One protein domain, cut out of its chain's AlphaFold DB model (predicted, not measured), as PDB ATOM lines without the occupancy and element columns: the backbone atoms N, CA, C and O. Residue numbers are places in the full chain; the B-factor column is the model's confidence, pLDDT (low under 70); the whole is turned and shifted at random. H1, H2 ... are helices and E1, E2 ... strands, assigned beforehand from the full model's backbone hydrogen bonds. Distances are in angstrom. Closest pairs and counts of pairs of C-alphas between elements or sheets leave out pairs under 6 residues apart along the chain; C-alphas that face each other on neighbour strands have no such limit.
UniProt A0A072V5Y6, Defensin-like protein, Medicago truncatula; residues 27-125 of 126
ATOM      1  N   THR A  27      91.503 129.786 115.282       91.56
ATOM      2  CA  THR A  27      90.450 128.988 115.914       91.56
ATOM      3  C   THR A  27      90.988 128.233 117.119       91.56
ATOM      4  O   THR A  27      92.174 127.903 117.164       91.56
ATOM      5  N   LYS A  28      90.143 127.999 118.127       91.25
ATOM      6  CA  LYS A  28      90.510 127.207 119.304       91.25
ATOM      7  C   LYS A  28      89.347 126.387 119.833       91.25
ATOM      8  O   LYS A  28      88.227 126.890 119.890       91.25
ATOM      9  N   ILE A  29      89.610 125.156 120.257       89.81
ATOM     10  CA  ILE A  29      88.618 124.282 120.882       89.81
ATOM     11  C   ILE A  29      88.821 124.364 122.391       89.81
ATOM     12  O   ILE A  29      89.729 123.761 122.951       89.81
ATOM     13  N   ILE A  30      87.958 125.108 123.074       90.50
ATOM     14  CA  ILE A  30      88.158 125.423 124.498       90.50
ATOM     15  C   ILE A  30      87.265 124.608 125.439       90.50
ATOM     16  O   ILE A  30      87.318 124.783 126.651       90.50
ATOM     17  N   GLY A  31      86.432 123.707 124.910       88.94
ATOM     18  CA  GLY A  31      85.595 122.843 125.738       88.94
ATOM     19  C   GLY A  31      84.398 122.261 125.000       88.94
ATOM     20  O   GLY A  31      84.458 121.990 123.801       88.94
ATOM     21  N   ARG A  32      83.292 122.073 125.728       89.94
ATOM     22  CA  ARG A  32      82.036 121.522 125.203       89.94
ATOM     23  C   ARG A  32      80.852 122.429 125.507       89.94
ATOM     24  O   ARG A  32      80.746 122.976 126.605       89.94
ATOM     25  N   CYS A  33      79.919 122.514 124.570       90.88
ATOM     26  CA  CYS A  33      78.755 123.386 124.687       90.88
ATOM     27  C   CYS A  33      77.646 122.835 125.597       90.88
ATOM     28  O   CYS A  33      76.804 123.597 126.055       90.88
ATOM     29  N   ASP A  34      77.655 121.537 125.925       91.62
ATOM     30  CA  ASP A  34      76.765 120.961 126.949       91.62
ATOM     31  C   ASP A  34      77.254 121.223 128.379       91.62
ATOM     32  O   ASP A  34      76.557 120.902 129.340       91.62
ATOM     33  N   LYS A  35      78.463 121.774 128.536       91.06
ATOM     34  CA  LYS A  35      79.058 122.090 129.840       91.06
ATOM     35  C   LYS A  35      79.102 123.586 130.130       91.06
ATOM     36  O   LYS A  35      79.087 123.960 131.298       91.06
ATOM     37  N   ALA A  36      79.145 124.431 129.102       90.38
ATOM     38  CA  ALA A  36      79.197 125.880 129.252       90.38
ATOM     39  C   ALA A  36      78.585 126.604 128.044       90.38
ATOM     40  O   ALA A  36      78.596 126.090 126.926       90.38
ATOM     41  N   ASN A  37      78.117 127.841 128.255       94.50
ATOM     42  CA  ASN A  37      77.765 128.732 127.152       94.50
ATOM     43  C   ASN A  37      79.037 129.084 126.364       94.50
ATOM     44  O   ASN A  37      79.919 129.774 126.881       94.50
ATOM     45  N   CYS A  38      79.123 128.607 125.122       93.25
ATOM     46  CA  CYS A  38      80.342 128.720 124.329       93.25
ATOM     47  C   CYS A  38      80.749 130.174 124.059       93.25
ATOM     48  O   CYS A  38      81.916 130.510 124.221       93.25
ATOM     49  N   ALA A  39      79.798 131.061 123.753       92.94
ATOM     50  CA  ALA A  39      80.097 132.468 123.497       92.94
ATOM     51  C   ALA A  39      80.716 133.149 124.730       92.94
ATOM     52  O   ALA A  39      81.759 133.794 124.629       92.94
ATOM     53  N   THR A  40      80.128 132.948 125.915       93.94
ATOM     54  CA  THR A  40      80.680 133.464 127.179       93.94
ATOM     55  C   THR A  40      82.056 132.872 127.482       93.94
ATOM     56  O   THR A  40      82.951 133.572 127.968       93.94
ATOM     57  N   HIS A  41      82.249 131.588 127.184       93.31
ATOM     58  CA  HIS A  41      83.521 130.919 127.410       93.31
ATOM     59  C   HIS A  41      84.619 131.450 126.474       93.31
ATOM     60  O   HIS A  41      85.715 131.745 126.945       93.31
ATOM     61  N   CYS A  42      84.302 131.697 125.197       92.19
ATOM     62  CA  CYS A  42      85.217 132.323 124.240       92.19
ATOM     63  C   CYS A  42      85.655 133.715 124.702       92.19
ATOM     64  O   CYS A  42      86.847 134.002 124.700       92.19
ATOM     65  N   GLN A  43      84.720 134.549 125.172       91.50
ATOM     66  CA  GLN A  43      85.041 135.880 125.712       91.50
ATOM     67  C   GLN A  43      85.965 135.806 126.935       91.50
ATOM     68  O   GLN A  43      86.877 136.613 127.086       91.50
ATOM     69  N   SER A  44      85.758 134.808 127.796       90.81
ATOM     70  CA  SER A  44      86.587 134.602 128.989       90.81
ATOM     71  C   SER A  44      88.000 134.111 128.647       90.81
ATOM     72  O   SER A  44      88.954 134.459 129.345       90.81
ATOM     73  N   TYR A  45      88.130 133.303 127.589       87.94
ATOM     74  CA  TYR A  45      89.398 132.759 127.104       87.94
ATOM     75  C   TYR A  45      90.234 133.804 126.351       87.94
ATOM     76  O   TYR A  45      91.445 133.876 126.536       87.94
ATOM     77  N   ALA A  46      89.587 134.652 125.550       84.31
ATOM     78  CA  ALA A  46      90.199 135.578 124.594       84.31
ATOM     79  C   ALA A  46      91.001 136.749 125.186       84.31
ATOM     80  O   ALA A  46      91.272 137.701 124.465       84.31
ATOM     81  N   LYS A  47      91.344 136.763 126.478       82.88
ATOM     82  CA  LYS A  47      91.946 137.936 127.141       82.88
ATOM     83  C   LYS A  47      93.068 138.566 126.290       82.88
ATOM     84  O   LYS A  47      94.133 137.978 126.132       82.88
ATOM     85  N   GLY A  48      92.827 139.771 125.763       84.44
ATOM     86  CA  GLY A  48      93.790 140.516 124.934       84.44
ATOM     87  C   GLY A  48      93.684 140.324 123.410       84.44
ATOM     88  O   GLY A  48      94.537 140.847 122.684       84.44
ATOM     89  N   VAL A  49      92.662 139.616 122.915       88.56
ATOM     90  CA  VAL A  49      92.339 139.449 121.484       88.56
ATOM     91  C   VAL A  49      90.837 139.590 121.232       88.56
ATOM     92  O   VAL A  49      90.030 139.450 122.154       88.56
ATOM     93  N   ALA A  50      90.447 139.901 119.997       89.94
ATOM     94  CA  ALA A  50      89.042 140.046 119.641       89.94
ATOM     95  C   ALA A  50      88.419 138.681 119.325       89.94
ATOM     96  O   ALA A  50      88.998 137.868 118.608       89.94
ATOM     97  N   VAL A  51      87.210 138.436 119.834       92.12
ATOM     98  CA  VAL A  51      86.410 137.259 119.464       92.12
ATOM     99  C   VAL A  51      85.619 137.577 118.203       92.12
ATOM    100  O   VAL A  51      84.759 138.455 118.216       92.12
ATOM    101  N   LEU A  52      85.883 136.830 117.136       91.56
ATOM    102  CA  LEU A  52      85.175 136.937 115.860       91.56
ATOM    103  C   LEU A  52      83.909 136.077 115.839       91.56
ATOM    104  O   LEU A  52      82.922 136.421 115.194       91.56
ATOM    105  N   GLY A  53      83.913 134.966 116.580       90.94
ATOM    106  CA  GLY A  53      82.761 134.080 116.656       90.94
ATOM    107  C   GLY A  53      82.953 132.895 117.593       90.94
ATOM    108  O   GLY A  53      84.034 132.646 118.124       90.94
ATOM    109  N   SER A  54      81.868 132.149 117.784       91.94
ATOM    110  CA  SER A  54      81.856 130.883 118.517       91.94
ATOM    111  C   SER A  54      80.908 129.901 117.834       91.94
ATOM    112  O   SER A  54      79.911 130.324 117.247       91.94
ATOM    113  N   SER A  55      81.203 128.606 117.898       90.00
ATOM    114  CA  SER A  55      80.397 127.556 117.280       90.00
ATOM    115  C   SER A  55      80.361 126.298 118.140       90.00
ATOM    116  O   SER A  55      81.338 125.960 118.803       90.00
ATOM    117  N   CYS A  56      79.226 125.602 118.080       90.12
ATOM    118  CA  CYS A  56      78.978 124.303 118.709       90.12
ATOM    119  C   CYS A  56      78.642 123.212 117.682       90.12
ATOM    120  O   CYS A  56      78.286 122.091 118.047       90.12
ATOM    121  N   SER A  57      78.707 123.539 116.389       86.38
ATOM    122  CA  SER A  57      78.167 122.690 115.321       86.38
ATOM    123  C   SER A  57      78.965 121.403 115.111       86.38
ATOM    124  O   SER A  57      78.445 120.441 114.552       86.38
ATOM    125  N   PHE A  58      80.222 121.360 115.557       83.12
ATOM    126  CA  PHE A  58      81.090 120.200 115.387       83.12
ATOM    127  C   PHE A  58      81.149 119.380 116.677       83.12
ATOM    128  O   PHE A  58      81.862 119.729 117.612       83.12
ATOM    129  N   TYR A  59      80.374 118.291 116.735       85.56
ATOM    130  CA  TYR A  59      80.337 117.348 117.867       85.56
ATOM    131  C   TYR A  59      80.117 117.999 119.241       85.56
ATOM    132  O   TYR A  59      80.599 117.496 120.255       85.56
ATOM    133  N   ASN A  60      79.373 119.109 119.280       88.38
ATOM    134  CA  ASN A  60      79.112 119.877 120.496       88.38
ATOM    135  C   ASN A  60      80.386 120.426 121.176       88.38
ATOM    136  O   ASN A  60      80.375 120.748 122.367       88.38
ATOM    137  N   LEU A  61      81.486 120.528 120.426       88.38
ATOM    138  CA  LEU A  61      82.719 121.166 120.867       88.38
ATOM    139  C   LEU A  61      82.577 122.675 120.748       88.38
ATOM    140  O   LEU A  61      82.088 123.174 119.737       88.38
ATOM    141  N   CYS A  62      83.007 123.385 121.786       91.44
ATOM    142  CA  CYS A  62      83.038 124.834 121.777       91.44
ATOM    143  C   CYS A  62      84.284 125.306 121.030       91.44
ATOM    144  O   CYS A  62      85.390 125.283 121.577       91.44
ATOM    145  N   THR A  63      84.078 125.722 119.784       91.75
ATOM    146  CA  THR A  63      85.117 126.289 118.928       91.75
ATOM    147  C   THR A  63      84.974 127.803 118.902       91.75
ATOM    148  O   THR A  63      83.922 128.321 118.531       91.75
ATOM    149  N   CYS A  64      86.031 128.515 119.262       91.88
ATOM    150  CA  CYS A  64      86.117 129.969 119.196       91.88
ATOM    151  C   CYS A  64      86.937 130.395 117.985       91.88
ATOM    152  O   CYS A  64      87.888 129.705 117.630       91.88
ATOM    153  N   ALA A  65      86.592 131.535 117.393       91.81
ATOM    154  CA  ALA A  65      87.394 132.214 116.385       91.81
ATOM    155  C   ALA A  65      87.865 133.563 116.937       91.81
ATOM    156  O   ALA A  65      87.072 134.309 117.520       91.81
ATOM    157  N   PHE A  66      89.144 133.865 116.741       90.56
ATOM    158  CA  PHE A  66      89.819 135.074 117.200       90.56
ATOM    159  C   PHE A  66      90.538 135.758 116.037       90.56
ATOM    160  O   PHE A  66      90.933 135.092 115.082       90.56
ATOM    161  N   ASP A  67      90.740 137.069 116.137       87.81
ATOM    162  CA  ASP A  67      91.455 137.884 115.139       87.81
ATOM    163  C   ASP A  67      92.965 137.621 115.063       87.81
ATOM    164  O   ASP A  67      93.625 138.101 114.144       87.81
ATOM    165  N   ARG A  68      93.505 136.907 116.055       85.94
ATOM    166  CA  ARG A  68      94.877 136.391 116.122       85.94
ATOM    167  C   ARG A  68      95.003 135.349 117.231       85.94
ATOM    168  O   ARG A  68      94.104 135.211 118.067       85.94
ATOM    169  N   SER A  69      96.143 134.664 117.304       85.38
ATOM    170  CA  SER A  69      96.495 133.818 118.455       85.38
ATOM    171  C   SER A  69      96.378 134.582 119.788       85.38
ATOM    172  O   SER A  69      97.019 135.626 119.947       85.38
ATOM    173  N   PRO A  70      95.628 134.064 120.781       82.75
ATOM    174  CA  PRO A  70      95.632 134.618 122.131       82.75
ATOM    175  C   PRO A  70      97.053 134.669 122.730       82.75
ATOM    176  O   PRO A  70      97.826 133.722 122.552       82.75
ATOM    177  N   PRO A  71      97.429 135.755 123.433       79.44
ATOM    178  CA  PRO A  71      98.765 135.911 124.000       79.44
ATOM    179  C   PRO A  71      99.044 134.884 125.106       79.44
ATOM    180  O   PRO A  71      98.147 134.493 125.850       79.44
ATOM    181  N   GLY A  72     100.312 134.488 125.247       78.69
ATOM    182  CA  GLY A  72     100.758 133.551 126.288       78.69
ATOM    183  C   GLY A  72     100.571 132.068 125.951       78.69
ATOM    184  O   GLY A  72     100.782 131.229 126.821       78.69
ATOM    185  N   LEU A  73     100.190 131.742 124.713       78.31
ATOM    186  CA  LEU A  73     100.142 130.369 124.212       78.31
ATOM    187  C   LEU A  73     101.415 130.026 123.435       78.31
ATOM    188  O   LEU A  73     101.839 130.786 122.559       78.31
ATOM    189  N   ASP A  74     101.983 128.854 123.719       78.31
ATOM    190  CA  ASP A  74     103.062 128.288 122.913       78.31
ATOM    191  C   ASP A  74     102.557 127.959 121.504       78.31
ATOM    192  O   ASP A  74     101.440 127.473 121.308       78.31
ATOM    193  N   GLN A  75     103.388 128.240 120.503       73.44
ATOM    194  CA  GLN A  75     103.047 127.972 119.109       73.44
ATOM    195  C   GLN A  75     103.277 126.490 118.760       73.44
ATOM    196  O   GLN A  75     104.303 125.934 119.156       73.44
ATOM    197  N   PRO A  76     102.399 125.856 117.956       71.38
ATOM    198  CA  PRO A  76     101.217 126.423 117.295       71.38
ATOM    199  C   PRO A  76     100.043 126.659 118.260       71.38
ATOM    200  O   PRO A  76      99.570 125.732 118.916       71.38
ATOM    201  N   ALA A  77      99.548 127.898 118.313       82.69
ATOM    202  CA  ALA A  77      98.511 128.280 119.269       82.69
ATOM    203  C   ALA A  77      97.094 127.953 118.775       82.69
ATOM    204  O   ALA A  77      96.217 127.686 119.596       82.69
ATOM    205  N   CYS A  78      96.862 127.925 117.461       90.75
ATOM    206  CA  CYS A  78      95.533 127.728 116.885       90.75
ATOM    207  C   CYS A  78      95.253 126.256 116.600       90.75
ATOM    208  O   CYS A  78      96.154 125.500 116.229       90.75
ATOM    209  N   GLU A  79      93.993 125.853 116.747       90.69
ATOM    210  CA  GLU A  79      93.557 124.490 116.486       90.69
ATOM    211  C   GLU A  79      92.135 124.398 115.923       90.69
ATOM    212  O   GLU A  79      91.244 125.169 116.275       90.69
ATOM    213  N   VAL A  80      91.906 123.386 115.086       88.25
ATOM    214  CA  VAL A  80      90.573 123.062 114.571       88.25
ATOM    215  C   VAL A  80      90.394 121.557 114.385       88.25
ATOM    216  O   VAL A  80      91.317 120.853 113.978       88.25
ATOM    217  N   GLY A  81      89.187 121.057 114.643       82.06
ATOM    218  CA  GLY A  81      88.782 119.692 114.315       82.06
ATOM    219  C   GLY A  81      88.039 119.682 112.984       82.06
ATOM    220  O   GLY A  81      86.934 120.209 112.910       82.06
ATOM    221  N   LEU A  82      88.631 119.123 111.924       70.12
ATOM    222  CA  LEU A  82      88.026 119.138 110.575       70.12
ATOM    223  C   LEU A  82      87.350 117.827 110.172       70.12
ATOM    224  O   LEU A  82      86.828 117.722 109.065       70.12
ATOM    225  N   GLY A  83      87.330 116.824 111.046       81.44
ATOM    226  CA  GLY A  83      86.654 115.569 110.748       81.44
ATOM    227  C   GLY A  83      86.979 114.452 111.723       81.44
ATOM    228  O   GLY A  83      87.648 114.655 112.738       81.44
ATOM    229  N   LEU A  84      86.493 113.262 111.383       89.19
ATOM    230  CA  LEU A  84      86.836 112.025 112.068       89.19
ATOM    231  C   LEU A  84      87.994 111.339 111.354       89.19
ATOM    232  O   LEU A  84      88.004 111.247 110.126       89.19
ATOM    233  N   CYS A  85      88.922 110.808 112.136       93.12
ATOM    234  CA  CYS A  85      89.844 109.805 111.644       93.12
ATOM    235  C   CYS A  85      89.180 108.431 111.680       93.12
ATOM    236  O   CYS A  85      88.406 108.103 112.581       93.12
ATOM    237  N   ASN A  86      89.488 107.626 110.676       92.50
ATOM    238  CA  ASN A  86      88.970 106.276 110.495       92.50
ATOM    239  C   ASN A  86      89.958 105.481 109.627       92.50
ATOM    240  O   ASN A  86      91.054 105.958 109.333       92.50
ATOM    241  N   ALA A  87      89.580 104.275 109.200       89.62
ATOM    242  CA  ALA A  87      90.429 103.452 108.336       89.62
ATOM    243  C   ALA A  87      90.806 104.153 107.014       89.62
ATOM    244  O   ALA A  87      91.867 103.888 106.458       89.62
ATOM    245  N   GLN A  88      89.956 105.059 106.524       88.31
ATOM    246  CA  GLN A  88      90.156 105.817 105.290       88.31
ATOM    247  C   GLN A  88      90.967 107.102 105.502       88.31
ATOM    248  O   GLN A  88      91.612 107.576 104.569       88.31
ATOM    249  N   CYS A  89      90.957 107.668 106.711       89.75
ATOM    250  CA  CYS A  89      91.741 108.845 107.059       89.75
ATOM    251  C   CYS A  89      92.533 108.614 108.350       89.75
ATOM    252  O   CYS A  89      92.061 108.888 109.453       89.75
ATOM    253  N   SER A  90      93.748 108.093 108.172       94.31
ATOM    254  CA  SER A  90      94.772 107.948 109.210       94.31
ATOM    255  C   SER A  90      95.474 109.279 109.511       94.31
ATOM    256  O   SER A  90      95.194 110.300 108.874       94.31
ATOM    257  N   ASP A  91      96.450 109.263 110.425       95.19
ATOM    258  CA  ASP A  91      97.294 110.425 110.738       95.19
ATOM    259  C   ASP A  91      97.882 111.092 109.488       95.19
ATOM    260  O   ASP A  91      97.883 112.314 109.377       95.19
ATOM    261  N   SER A  92      98.325 110.302 108.504       95.94
ATOM    262  CA  SER A  92      98.897 110.827 107.257       95.94
ATOM    263  C   SER A  92      97.867 111.592 106.417       95.94
ATOM    264  O   SER A  92      98.160 112.683 105.918       95.94
ATOM    265  N   CYS A  93      96.642 111.068 106.308       95.12
ATOM    266  CA  CYS A  93      95.535 111.753 105.640       95.12
ATOM    267  C   CYS A  93      95.164 113.045 106.378       95.12
ATOM    268  O   CYS A  93      95.033 114.100 105.750       95.12
ATOM    269  N   CYS A  94      95.045 112.978 107.709       95.81
ATOM    270  CA  CYS A  94      94.752 114.139 108.542       95.81
ATOM    271  C   CYS A  94      95.812 115.230 108.353       95.81
ATOM    272  O   CYS A  94      95.484 116.361 107.995       95.81
ATOM    273  N   ASN A  95      97.092 114.871 108.483       95.81
ATOM    274  CA  ASN A  95      98.205 115.786 108.284       95.81
ATOM    275  C   ASN A  95      98.209 116.409 106.886       95.81
ATOM    276  O   ASN A  95      98.304 117.624 106.766       95.81
ATOM    277  N   THR A  96      98.033 115.607 105.835       95.31
ATOM    278  CA  THR A  96      97.985 116.103 104.448       95.31
ATOM    279  C   THR A  96      96.877 117.141 104.259       95.31
ATOM    280  O   THR A  96      97.093 118.179 103.633       95.31
ATOM    281  N   ASN A  97      95.696 116.908 104.839       92.69
ATOM    282  CA  ASN A  97      94.591 117.860 104.778       92.69
ATOM    283  C   ASN A  97      94.877 119.147 105.562       92.69
ATOM    284  O   ASN A  97      94.607 120.234 105.048       92.69
ATOM    285  N   CYS A  98      95.450 119.041 106.763       92.56
ATOM    286  CA  CYS A  98      95.811 120.197 107.579       92.56
ATOM    287  C   CYS A  98      96.914 121.039 106.922       92.56
ATOM    288  O   CYS A  98      96.754 122.253 106.817       92.56
ATOM    289  N   VAL A  99      97.979 120.406 106.416       93.44
ATOM    290  CA  VAL A  99      99.058 121.071 105.666       93.44
ATOM    291  C   VAL A  99      98.484 121.789 104.452       93.44
ATOM    292  O   VAL A  99      98.776 122.958 104.245       93.44
ATOM    293  N   ARG A 100      97.616 121.135 103.671       92.06
ATOM    294  CA  ARG A 100      97.000 121.749 102.488       92.06
ATOM    295  C   ARG A 100      96.123 122.952 102.841       92.06
ATOM    296  O   ARG A 100      96.170 123.960 102.145       92.06
ATOM    297  N   LYS A 101      95.322 122.861 103.907       89.31
ATOM    298  CA  LYS A 101      94.416 123.945 104.314       89.31
ATOM    299  C   LYS A 101      95.154 125.125 104.953       89.31
ATOM    300  O   LYS A 101      94.777 126.269 104.734       89.31
ATOM    301  N   TYR A 102      96.210 124.850 105.713       88.38
ATOM    302  CA  TYR A 102      96.962 125.830 106.501       88.38
ATOM    303  C   TYR A 102      98.420 125.946 106.032       88.38
ATOM    304  O   TYR A 102      99.331 126.136 106.839       88.38
ATOM    305  N   GLN A 103      98.647 125.832 104.718       87.44
ATOM    306  CA  GLN A 103      99.983 125.736 104.109       87.44
ATOM    307  C   GLN A 103     100.909 126.895 104.501       87.44
ATOM    308  O   GLN A 103     102.057 126.679 104.880       87.44
ATOM    309  N   ASN A 104     100.382 128.122 104.513       88.19
ATOM    310  CA  ASN A 104     101.146 129.331 104.834       88.19
ATOM    311  C   ASN A 104     101.305 129.556 106.345       88.19
ATOM    312  O   ASN A 104     102.048 130.433 106.770       88.19
ATOM    313  N   LEU A 105     100.609 128.760 107.156       87.38
ATOM    314  CA  LEU A 105     100.558 128.874 108.610       87.38
ATOM    315  C   LEU A 105     101.294 127.716 109.303       87.38
ATOM    316  O   LEU A 105     101.259 127.598 110.527       87.38
ATOM    317  N   GLY A 106     101.983 126.863 108.532       89.00
ATOM    318  CA  GLY A 106     102.706 125.701 109.051       89.00
ATOM    319  C   GLY A 106     101.783 124.654 109.671       89.00
ATOM    320  O   GLY A 106     102.132 124.076 110.696       89.00
ATOM    321  N   GLY A 107     100.596 124.461 109.092       91.19
ATOM    322  CA  GLY A 107      99.611 123.515 109.604       91.19
ATOM    323  C   GLY A 107     100.130 122.087 109.689       91.19
ATOM    324  O   GLY A 107     100.713 121.578 108.738       91.19
ATOM    325  N   VAL A 108      99.851 121.424 110.806       94.12
ATOM    326  CA  VAL A 108     100.141 120.004 111.046       94.12
ATOM    327  C   VAL A 108      98.865 119.338 111.538       94.12
ATOM    328  O   VAL A 108      98.086 119.957 112.261       94.12
ATOM    329  N   GLY A 109      98.624 118.098 111.124       94.38
ATOM    330  CA  GLY A 109      97.447 117.329 111.520       94.38
ATOM    331  C   GLY A 109      97.800 116.048 112.254       94.38
ATOM    332  O   GLY A 109      98.756 115.367 111.887       94.38
ATOM    333  N   LYS A 110      96.997 115.698 113.258       95.75
ATOM    334  CA  LYS A 110      97.091 114.415 113.957       95.75
ATOM    335  C   LYS A 110      95.712 113.899 114.350       95.75
ATOM    336  O   LYS A 110      94.829 114.669 114.728       95.75
ATOM    337  N   CYS A 111      95.545 112.586 114.294       95.62
ATOM    338  CA  CYS A 111      94.393 111.903 114.843       95.62
ATOM    339  C   CYS A 111      94.528 111.801 116.364       95.62
ATOM    340  O   CYS A 111      95.481 111.224 116.887       95.62
ATOM    341  N   ILE A 112      93.564 112.361 117.085       92.62
ATOM    342  CA  ILE A 112      93.517 112.321 118.546       92.62
ATOM    343  C   ILE A 112      92.237 111.644 119.013       92.62
ATOM    344  O   ILE A 112      91.174 111.839 118.427       92.62
ATOM    345  N   PHE A 113      92.326 110.857 120.081       90.06
ATOM    346  CA  PHE A 113      91.139 110.329 120.740       90.06
ATOM    347  C   PHE A 113      90.632 111.350 121.757       90.06
ATOM    348  O   PHE A 113      91.314 111.651 122.735       90.06
ATOM    349  N   ALA A 114      89.444 111.893 121.518       83.50
ATOM    350  CA  ALA A 114      88.765 112.793 122.436       83.50
ATOM    351  C   ALA A 114      87.256 112.565 122.334       83.50
ATOM    352  O   ALA A 114      86.748 112.254 121.262       83.50
ATOM    353  N   PHE A 115      86.530 112.724 123.441       79.81
ATOM    354  CA  PHE A 115      85.060 112.633 123.462       79.81
ATOM    355  C   PHE A 115      84.510 111.363 122.780       79.81
ATOM    356  O   PHE A 115      83.579 111.428 121.977       79.81
ATOM    357  N   ASP A 116      85.139 110.221 123.073       84.88
ATOM    358  CA  ASP A 116      84.782 108.893 122.551       84.88
ATOM    359  C   ASP A 116      84.847 108.765 121.020       84.88
ATOM    360  O   ASP A 116      84.190 107.918 120.408       84.88
ATOM    361  N   LYS A 117      85.635 109.630 120.374       86.44
ATOM    362  CA  LYS A 117      85.842 109.655 118.925       86.44
ATOM    363  C   LYS A 117      87.304 109.923 118.601       86.44
ATOM    364  O   LYS A 117      88.037 110.519 119.385       86.44
ATOM    365  N   VAL A 118      87.727 109.489 117.416       92.12
ATOM    366  CA  VAL A 118      89.041 109.846 116.880       92.12
ATOM    367  C   VAL A 118      88.854 111.034 115.945       92.12
ATOM    368  O   VAL A 118      88.250 110.899 114.882       92.12
ATOM    369  N   PHE A 119      89.334 112.204 116.346       91.38
ATOM    370  CA  PHE A 119      89.235 113.437 115.575       91.38
ATOM    371  C   PHE A 119      90.530 113.731 114.839       91.38
ATOM    372  O   PHE A 119      91.609 113.549 115.393       91.38
ATOM    373  N   CYS A 120      90.416 114.261 113.626       93.06
ATOM    374  CA  CYS A 120      91.535 114.919 112.970       93.06
ATOM    375  C   CYS A 120      91.660 116.345 113.519       93.06
ATOM    376  O   CYS A 120      90.829 117.203 113.198       93.06
ATOM    377  N   LEU A 121      92.674 116.579 114.354       93.25
ATOM    378  CA  LEU A 121      93.016 117.892 114.891       93.25
ATOM    379  C   LEU A 121      94.121 118.515 114.037       93.25
ATOM    380  O   LEU A 121      95.204 117.943 113.912       93.25
ATOM    381  N   CYS A 122      93.857 119.695 113.483       93.06
ATOM    382  CA  CYS A 122      94.867 120.534 112.856       93.06
ATOM    383  C   CYS A 122      95.367 121.568 113.858       93.06
ATOM    384  O   CYS A 122      94.550 122.264 114.455       93.06
ATOM    385  N   THR A 123      96.680 121.732 113.967       93.00
ATOM    386  CA  THR A 123      97.317 122.841 114.683       93.00
ATOM    387  C   THR A 123      98.072 123.721 113.704       93.00
ATOM    388  O   THR A 123      98.726 123.199 112.801       93.00
ATOM    389  N   TYR A 124      97.997 125.037 113.867       90.94
ATOM    390  CA  TYR A 124      98.609 125.995 112.946       90.94
ATOM    391  C   TYR A 124      98.951 127.312 113.657       90.94
ATOM    392  O   TYR A 124      98.509 127.559 114.780       90.94
ATOM    393  N   ARG A 125      99.777 128.148 113.020       86.50
ATOM    394  CA  ARG A 125     100.090 129.499 113.508       86.50
ATOM    395  C   ARG A 125      98.972 130.465 113.116       86.50
ATOM    396  O   ARG A 125      98.492 130.391 111.993       86.50
TER     397      ARG A 125
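What this domain is: This is residues 27 to 125 of the 126 residues of the protein "Defensin-like protein" of Medicago truncatula (UniProt A0A072V5Y6). Two small lobes stand side by side, each a three-stranded sheet with a short helix on it; the sheets meet between the two helices, which lie at the far ends, and edge strands E1 and E4 come together at the join. The sheets are only partly face to face. The printed part has 99 residues, with six named strands and two named helices in the order E1, H1, E2, E3, E4, H2, E5, E6. The sheets run E1, E3, E2 and E4, E6, E5, both antiparallel, and the class is mixed, helices and strands. The whole is compact, with a radius of gyration of the C-alphas of 13.4 A and spans of 37 by 31 by 18 A.

How they stand to each other: In the first sheet, E1, residues 27 to 32, is the antiparallel neighbour of E3, residues 61 to 66, with N 28 and O 64 2.9 A apart, within hydrogen-bond range. E3 and E2, residues 51 to 55, form a hairpin, with N 65 and O 53 2.9 A apart. H1, residues 38 to 45, is on this sheet at a height of 7.5 A, only just over E3 and E2, with 3 of its 8 C-alphas falling on each; its closest C-alphas to E3 are those of Cys 38 and Cys 62, 5.4 A. E1, H1 and E2 make a split strand-helix-strand unit, two strands running the same way with E3 between them, and its crossover is right-handed. E1 touches E4, residues 78 to 84, closest at the C-alphas of Lys 28 and Glu 79, 5.0 A. The two sheets form a sandwich, two sheets face to face, with best planes 35 degrees apart. E4 is the antiparallel neighbour of E6, residues 117 to 124, with N 80 and O 122 2.9 A apart. E5, residues 108 to 114, and E6 form a hairpin, with N 112 and O 119 2.8 A apart. This second sheet is strongly twisted. H2, residues 91 to 101, is on one face of it, in two layers, at a height of 7.6 A and over E6 and E5; the C-alphas of Asn 95 and Gly 109, the closest of H2 and E5, are 3.7 A apart. E4, H2 and E5 make the second split unit, also right-handed. H1 and H2 are apart. In both helices every O i to N i+4 pair is within hydrogen-bond range.

Where its parts are: E1 begins at C-alpha 27 (90.450, 128.988, 115.914). The longer strands are E6, 21.6 A from first to last C-alpha, E4, 18.6 A, and E5, 17.6 A; H2 measures 15.2 A. E6 ends at C-alpha 124 (98.609, 125.995, 112.946).

The domain as a whole: The C-alphas farthest apart, of Gly 48 and Ala 87, are 40.7 A apart. The printed part has no cut, the link from E3 to E4 is long, and no printed residue is under 70 in pLDDT.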